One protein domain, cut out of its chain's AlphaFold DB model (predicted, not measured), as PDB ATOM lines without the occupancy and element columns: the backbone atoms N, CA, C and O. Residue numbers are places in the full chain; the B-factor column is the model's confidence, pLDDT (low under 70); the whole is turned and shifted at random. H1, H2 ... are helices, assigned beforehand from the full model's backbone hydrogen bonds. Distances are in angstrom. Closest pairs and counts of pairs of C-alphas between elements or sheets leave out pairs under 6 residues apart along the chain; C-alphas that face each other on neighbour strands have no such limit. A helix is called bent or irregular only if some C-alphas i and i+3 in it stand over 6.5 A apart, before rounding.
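Overview. This is residues 62 to 116 of the 116 residues of an uncharacterized protein of Scardovia inopinata F0304 (UniProt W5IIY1). One long straight helical arm, H2b, makes the longest axis, with a small, loose head at its beginning formed by the short arm H2a and the short helix H1. H2a and H2b meet at a corner where helix H2 bends, H1 crosses near the same end of H2b, and residues 103 to 116 stick out at the other end. The printed part has 55 residues with two named helices, H1 then H2, and no named strand; its class is all helix. It is loose, with a radius of gyration of the C-alphas of 13.6 A, and elongated, spanning 41 by 21 by 20 A.

Along the chain. H2, residues 79 to 114, was assigned as one helix by its hydrogen bonds but is bent: C-alphas 88 and 91 are 9.4 A apart. Its arm H2b, residues 91 to 114, is 36.4 A long and ends with C-alpha 114 at (-22.678, -34.352, -46.716). H2b is irregular, with C-alphas 91 and 94 7.3 A apart. The arm H2a, residues 79 to 88, is 14.6 A long. H1, residues 67 to 77, is 15.4 A long and begins with C-alpha 67 at (6.819, -28.570, -43.285).

Arrangement. H2b and H2a are close but not clearly touching and about perpendicular, at 76 degrees; their closest C-alphas, of Leu 93 and Arg 86, are 6.1 A apart. H1 and H2b are close but not clearly touching, about perpendicular at 84 degrees, with the closest C-alphas, of Phe 71 and Glu 94, 7.9 A apart. H1 and H2a are close but not clearly touching, at a steep tilt of 59 degrees, opposite ways; their closest C-alphas, of Asn 75 and Met 82, are 6.2 A apart. Every O i to N i+4 pair is within hydrogen-bond range in H1 and H2a, and 19 of 20 are in H2b.

Size, cuts and confidence. The C-alphas farthest apart, of Lys 87 and Tyr 116, are 42.4 A apart. The printed part has no cut, and the link from H1 to H2 is tight. Mean pLDDT of the printed part is 86.9; residues 112 to 116 are under 70.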
ATOM      1  N   LEU A  62       0.192 -34.283 -36.986       85.81
ATOM      2  CA  LEU A  62      -1.049 -33.542 -36.758       85.81
ATOM      3  C   LEU A  62      -1.601 -32.999 -38.076       85.81
ATOM      4  O   LEU A  62      -2.791 -33.124 -38.336       85.81
ATOM      5  N   PHE A  63      -0.720 -32.445 -38.908       85.31
ATOM      6  CA  PHE A  63      -1.078 -31.879 -40.211       85.31
ATOM      7  C   PHE A  63      -0.784 -32.816 -41.385       85.31
ATOM      8  O   PHE A  63      -0.999 -32.449 -42.533       85.31
ATOM      9  N   ALA A  64      -0.273 -34.017 -41.104       88.19
ATOM     10  CA  ALA A  64       0.103 -35.029 -42.087       88.19
ATOM     11  C   ALA A  64       1.072 -34.532 -43.187       88.19
ATOM     12  O   ALA A  64       1.060 -35.048 -44.308       88.19
ATOM     13  N   VAL A  65       1.942 -33.564 -42.872       88.44
ATOM     14  CA  VAL A  65       2.807 -32.855 -43.833       88.44
ATOM     15  C   VAL A  65       4.236 -32.704 -43.293       88.44
ATOM     16  O   VAL A  65       4.459 -32.472 -42.108       88.44
ATOM     17  N   ASP A  66       5.231 -32.800 -44.180       91.38
ATOM     18  CA  ASP A  66       6.610 -32.372 -43.901       91.38
ATOM     19  C   ASP A  66       6.734 -30.872 -44.210       91.38
ATOM     20  O   ASP A  66       6.737 -30.477 -45.381       91.38
ATOM     21  N   ARG A  67       6.798 -30.039 -43.158       90.81
ATOM     22  CA  ARG A  67       6.819 -28.570 -43.285       90.81
ATOM     23  C   ARG A  67       7.944 -28.101 -44.201       90.81
ATOM     24  O   ARG A  67       7.713 -27.357 -45.146       90.81
ATOM     25  N   GLU A  68       9.159 -28.575 -43.952       91.06
ATOM     26  CA  GLU A  68      10.348 -28.151 -44.692       91.06
ATOM     27  C   GLU A  68      10.219 -28.490 -46.181       91.06
ATOM     28  O   GLU A  68      10.564 -27.671 -47.032       91.06
ATOM     29  N   MET A  69       9.680 -29.669 -46.512       91.62
ATOM     30  CA  MET A  69       9.470 -30.061 -47.907       91.62
ATOM     31  C   MET A  69       8.396 -29.210 -48.589       91.62
ATOM     32  O   MET A  69       8.586 -28.803 -49.735       91.62
ATOM     33  N   LEU A  70       7.294 -28.919 -47.887       92.12
ATOM     34  CA  LEU A  70       6.234 -28.053 -48.400       92.12
ATOM     35  C   LEU A  70       6.782 -26.655 -48.696       92.12
ATOM     36  O   LEU A  70       6.640 -26.166 -49.811       92.12
ATOM     37  N   PHE A  71       7.460 -26.026 -47.733       92.44
ATOM     38  CA  PHE A  71       7.996 -24.681 -47.927       92.44
ATOM     39  C   PHE A  71       9.106 -24.643 -48.960       92.44
ATOM     40  O   PHE A  71       9.169 -23.690 -49.733       92.44
ATOM     41  N   LYS A  72       9.954 -25.669 -49.035       93.00
ATOM     42  CA  LYS A  72      10.919 -25.773 -50.125       93.00
ATOM     43  C   LYS A  72      10.211 -25.791 -51.480       93.00
ATOM     44  O   LYS A  72      10.544 -24.987 -52.337       93.00
ATOM     45  N   PHE A  73       9.197 -26.637 -51.642       93.06
ATOM     46  CA  PHE A  73       8.409 -26.698 -52.872       93.06
ATOM     47  C   PHE A  73       7.747 -25.354 -53.211       93.06
ATOM     48  O   PHE A  73       7.809 -24.912 -54.357       93.06
ATOM     49  N   LEU A  74       7.152 -24.675 -52.228       94.12
ATOM     50  CA  LEU A  74       6.527 -23.369 -52.442       94.12
ATOM     51  C   LEU A  74       7.563 -22.305 -52.834       94.12
ATOM     52  O   LEU A  74       7.333 -21.551 -53.768       94.12
ATOM     53  N   ASN A  75       8.732 -22.264 -52.194       93.69
ATOM     54  CA  ASN A  75       9.774 -21.305 -52.575       93.69
ATOM     55  C   ASN A  75      10.403 -21.636 -53.942       93.69
ATOM     56  O   ASN A  75      10.725 -20.716 -54.688       93.69
ATOM     57  N   ASP A  76      10.548 -22.918 -54.287       94.75
ATOM     58  CA  ASP A  76      11.110 -23.354 -55.571       94.75
ATOM     59  C   ASP A  76      10.148 -23.081 -56.747       94.75
ATOM     60  O   ASP A  76      10.593 -22.917 -57.882       94.75
ATOM     61  N   THR A  77       8.833 -23.031 -56.497       94.94
ATOM     62  CA  THR A  77       7.803 -22.858 -57.543       94.94
ATOM     63  C   THR A  77       7.209 -21.452 -57.623       94.94
ATOM     64  O   THR A  77       6.858 -21.022 -58.717       94.94
ATOM     65  N   GLN A  78       7.088 -20.747 -56.494       94.62
ATOM     66  CA  GLN A  78       6.372 -19.467 -56.359       94.62
ATOM     67  C   GLN A  78       7.098 -18.517 -55.384       94.62
ATOM     68  O   GLN A  78       6.605 -18.137 -54.317       94.62
ATOM     69  N   LEU A  79       8.342 -18.174 -55.727       94.00
ATOM     70  CA  LEU A  79       9.221 -17.373 -54.872       94.00
ATOM     71  C   LEU A  79       8.679 -15.960 -54.598       94.00
ATOM     72  O   LEU A  79       8.807 -15.459 -53.475       94.00
ATOM     73  N   ASP A  80       8.090 -15.308 -55.599       94.19
ATOM     74  CA  ASP A  80       7.621 -13.920 -55.499       94.19
ATOM     75  C   ASP A  80       6.405 -13.811 -54.567       94.19
ATOM     76  O   ASP A  80       6.323 -12.923 -53.707       94.19
ATOM     77  N   GLU A  81       5.495 -14.776 -54.668       93.69
ATOM     78  CA  GLU A  81       4.330 -14.942 -53.807       93.69
ATOM     79  C   GLU A  81       4.772 -15.218 -52.370       93.69
ATOM     80  O   GLU A  81       4.361 -14.510 -51.447       93.69
ATOM     81  N   MET A  82       5.690 -16.171 -52.173       93.69
ATOM     82  CA  MET A  82       6.238 -16.494 -50.852       93.69
ATOM     83  C   MET A  82       6.960 -15.307 -50.211       93.69
ATOM     84  O   MET A  82       6.831 -15.070 -49.008       93.69
ATOM     85  N   THR A  83       7.685 -14.517 -51.002       93.25
ATOM     86  CA  THR A  83       8.352 -13.296 -50.532       93.25
ATOM     87  C   THR A  83       7.340 -12.234 -50.111       93.25
ATOM     88  O   THR A  83       7.540 -11.539 -49.111       93.25
ATOM     89  N   THR A  84       6.234 -12.114 -50.842       93.94
ATOM     90  CA  THR A  84       5.148 -11.184 -50.517       93.94
ATOM     91  C   THR A  84       4.437 -11.599 -49.235       93.94
ATOM     92  O   THR A  84       4.305 -10.788 -48.317       93.94
ATOM     93  N   LEU A  85       4.057 -12.871 -49.119       92.31
ATOM     94  CA  LEU A  85       3.407 -13.408 -47.925       92.31
ATOM     95  C   LEU A  85       4.298 -13.271 -46.683       92.31
ATOM     96  O   LEU A  85       3.812 -12.896 -45.616       92.31
ATOM     97  N   ARG A  86       5.617 -13.457 -46.823       92.94
ATOM     98  CA  ARG A  86       6.588 -13.256 -45.734       92.94
ATOM     99  C   ARG A  86       6.626 -11.825 -45.208       92.94
ATOM    100  O   ARG A  86       6.839 -11.628 -44.016       92.94
ATOM    101  N   LYS A  87       6.387 -10.816 -46.051       92.88
ATOM    102  CA  LYS A  87       6.302  -9.415 -45.596       92.88
ATOM    103  C   LYS A  87       5.057  -9.156 -44.747       92.88
ATOM    104  O   LYS A  87       5.109  -8.320 -43.848       92.88
ATOM    105  N   ILE A  88       3.962  -9.853 -45.045       94.25
ATOM    106  CA  ILE A  88       2.666  -9.683 -44.379       94.25
ATOM    107  C   ILE A  88       2.657 -10.433 -43.045       94.25
ATOM    108  O   ILE A  88       2.410  -9.827 -42.006       94.25
ATOM    109  N   TYR A  89       2.963 -11.731 -43.081       89.88
ATOM    110  CA  TYR A  89       2.784 -12.638 -41.944       89.88
ATOM    111  C   TYR A  89       4.054 -12.862 -41.116       89.88
ATOM    112  O   TYR A  89       3.964 -13.337 -39.992       89.88
ATOM    113  N   LYS A  90       5.233 -12.474 -41.625       91.25
ATOM    114  CA  LYS A  90       6.521 -12.564 -40.914       91.25
ATOM    115  C   LYS A  90       6.755 -13.967 -40.336       91.25
ATOM    116  O   LYS A  90       6.816 -14.921 -41.110       91.25
ATOM    117  N   ASP A  91       6.889 -14.074 -39.016       89.19
ATOM    118  CA  ASP A  91       7.187 -15.317 -38.301       89.19
ATOM    119  C   ASP A  91       5.981 -16.273 -38.276       89.19
ATOM    120  O   ASP A  91       6.167 -17.484 -38.238       89.19
ATOM    121  N   ASP A  92       4.758 -15.750 -38.420       91.38
ATOM    122  CA  ASP A  92       3.517 -16.537 -38.392       91.38
ATOM    123  C   ASP A  92       3.157 -17.136 -39.765       91.38
ATOM    124  O   ASP A  92       2.139 -17.819 -39.916       91.38
ATOM    125  N   LEU A  93       3.967 -16.870 -40.798       91.44
ATOM    126  CA  LEU A  93       3.688 -17.293 -42.171       91.44
ATOM    127  C   LEU A  93       3.487 -18.806 -42.276       91.44
ATOM    128  O   LEU A  93       2.542 -19.259 -42.928       91.44
ATOM    129  N   GLU A  94       4.393 -19.579 -41.679       90.56
ATOM    130  CA  GLU A  94       4.401 -21.023 -41.888       90.56
ATOM    131  C   GLU A  94       3.172 -21.689 -41.272       90.56
ATOM    132  O   GLU A  94       2.477 -22.462 -41.937       90.56
ATOM    133  N   ASP A  95       2.856 -21.319 -40.033       91.00
ATOM    134  CA  ASP A  95       1.691 -21.829 -39.317       91.00
ATOM    135  C   ASP A  95       0.383 -21.398 -39.984       91.00
ATOM    136  O   ASP A  95      -0.550 -22.199 -40.086       91.00
ATOM    137  N   THR A  96       0.331 -20.178 -40.527       92.00
ATOM    138  CA  THR A  96      -0.837 -19.682 -41.266       92.00
ATOM    139  C   THR A  96      -1.120 -20.539 -42.500       92.00
ATOM    140  O   THR A  96      -2.251 -20.990 -42.685       92.00
ATOM    141  N   ILE A  97      -0.109 -20.814 -43.334       91.94
ATOM    142  CA  ILE A  97      -0.293 -21.623 -44.551       91.94
ATOM    143  C   ILE A  97      -0.721 -23.051 -44.204       91.94
ATOM    144  O   ILE A  97      -1.649 -23.582 -44.813       91.94
ATOM    145  N   ILE A  98      -0.085 -23.670 -43.210       92.00
ATOM    146  CA  ILE A  98      -0.413 -25.042 -42.800       92.00
ATOM    147  C   ILE A  98      -1.836 -25.121 -42.244       92.00
ATOM    148  O   ILE A  98      -2.593 -26.021 -42.612       92.00
ATOM    149  N   SER A  99      -2.219 -24.167 -41.391       90.69
ATOM    150  CA  SER A  99      -3.569 -24.094 -40.832       90.69
ATOM    151  C   SER A  99      -4.623 -23.925 -41.923       90.69
ATOM    152  O   SER A  99      -5.667 -24.577 -41.873       90.69
ATOM    153  N   LEU A 100      -4.358 -23.075 -42.920       91.00
ATOM    154  CA  LEU A 100      -5.261 -22.867 -44.051       91.00
ATOM    155  C   LEU A 100      -5.430 -24.146 -44.873       91.00
ATOM    156  O   LEU A 100      -6.562 -24.565 -45.093       91.00
ATOM    157  N   ILE A 101      -4.331 -24.814 -45.244       90.25
ATOM    158  CA  ILE A 101      -4.385 -26.088 -45.981       90.25
ATOM    159  C   ILE A 101      -5.211 -27.119 -45.207       90.25
ATOM    160  O   ILE A 101      -6.118 -27.730 -45.763       90.25
ATOM    161  N   ASN A 102      -4.950 -27.283 -43.910       88.75
ATOM    162  CA  ASN A 102      -5.674 -28.253 -43.093       88.75
ATOM    163  C   ASN A 102      -7.173 -27.928 -42.972       88.75
ATOM    164  O   ASN A 102      -8.011 -28.831 -42.972       88.75
ATOM    165  N   THR A 103      -7.514 -26.642 -42.880       89.88
ATOM    166  CA  THR A 103      -8.907 -26.178 -42.821       89.88
ATOM    167  C   THR A 103      -9.637 -26.483 -44.128       89.88
ATOM    168  O   THR A 103     -10.715 -27.071 -44.092       89.88
ATOM    169  N   GLU A 104      -9.029 -26.159 -45.270       87.69
ATOM    170  CA  GLU A 104      -9.586 -26.411 -46.605       87.69
ATOM    171  C   GLU A 104      -9.775 -27.909 -46.883       87.69
ATOM    172  O   GLU A 104     -10.841 -28.334 -47.337       87.69
ATOM    173  N   GLU A 105      -8.777 -28.735 -46.557       84.19
ATOM    174  CA  GLU A 105      -8.868 -30.190 -46.717       84.19
ATOM    175  C   GLU A 105      -9.987 -30.779 -45.846       84.19
ATOM    176  O   GLU A 105     -10.818 -31.559 -46.322       84.19
ATOM    177  N   THR A 106     -10.079 -30.347 -44.583       83.00
ATOM    178  CA  THR A 106     -11.133 -30.800 -43.663       83.00
ATOM    179  C   THR A 106     -12.519 -30.361 -44.138       83.00
ATOM    180  O   THR A 106     -13.470 -31.145 -44.099       83.00
ATOM    181  N   GLN A 107     -12.652 -29.127 -44.629       81.56
ATOM    182  CA  GLN A 107     -13.917 -28.606 -45.140       81.56
ATOM    183  C   GLN A 107     -14.374 -29.353 -46.396       81.56
ATOM    184  O   GLN A 107     -15.553 -29.698 -46.514       81.56
ATOM    185  N   ARG A 108     -13.452 -29.659 -47.314       75.62
ATOM    186  CA  ARG A 108     -13.748 -30.430 -48.528       75.62
ATOM    187  C   ARG A 108     -14.193 -31.855 -48.198       75.62
ATOM    188  O   ARG A 108     -15.147 -32.345 -48.801       75.62
ATOM    189  N   LEU A 109     -13.550 -32.499 -47.224       72.31
ATOM    190  CA  LEU A 109     -13.945 -33.821 -46.730       72.31
ATOM    191  C   LEU A 109     -15.336 -33.798 -46.082       72.31
ATOM    192  O   LEU A 109     -16.161 -34.662 -46.373       72.31
ATOM    193  N   ALA A 110     -15.628 -32.790 -45.257       70.75
ATOM    194  CA  ALA A 110     -16.947 -32.625 -44.649       70.75
ATOM    195  C   ALA A 110     -18.044 -32.408 -45.706       70.75
ATOM    196  O   ALA A 110     -19.098 -33.041 -45.646       70.75
ATOM    197  N   ALA A 111     -17.775 -31.569 -46.712       70.44
ATOM    198  CA  ALA A 111     -18.690 -31.353 -47.827       70.44
ATOM    199  C   ALA A 111     -18.930 -32.645 -48.625       70.44
ATOM    200  O   ALA A 111     -20.078 -32.977 -48.912       70.44
ATOM    201  N   ALA A 112     -17.876 -33.415 -48.920       67.75
ATOM    202  CA  ALA A 112     -18.006 -34.707 -49.590       67.75
ATOM    203  C   ALA A 112     -18.867 -35.691 -48.779       67.75
ATOM    204  O   ALA A 112     -19.742 -36.328 -49.352       67.75
ATOM    205  N   CYS A 113     -18.691 -35.768 -47.455       61.28
ATOM    206  CA  CYS A 113     -19.533 -36.600 -46.588       61.28
ATOM    207  C   CYS A 113     -21.000 -36.151 -46.538       61.28
ATOM    208  O   CYS A 113     -21.867 -36.996 -46.369       61.28
ATOM    209  N   SER A 114     -21.293 -34.857 -46.687       63.72
ATOM    210  CA  SER A 114     -22.678 -34.352 -46.716       63.72
ATOM    211  C   SER A 114     -23.422 -34.612 -48.033       63.72
ATOM    212  O   SER A 114     -24.628 -34.395 -48.110       63.72
ATOM    213  N   MET A 115     -22.704 -35.046 -49.073       61.22
ATOM    214  CA  MET A 115     -23.236 -35.294 -50.417       61.22
ATOM    215  C   MET A 115     -23.581 -36.774 -50.674       61.22
ATOM    216  O   MET A 115     -24.020 -37.102 -51.777       61.22
ATOM    217  N   TYR A 116     -23.400 -37.651 -49.679       47.56
ATOM    218  CA  TYR A 116     -23.787 -39.069 -49.687       47.56
ATOM    219  C   TYR A 116     -24.832 -39.347 -48.605       47.56
ATOM    220  O   TYR A 116     -25.670 -40.246 -48.839       47.56
TER     221      TYR A 116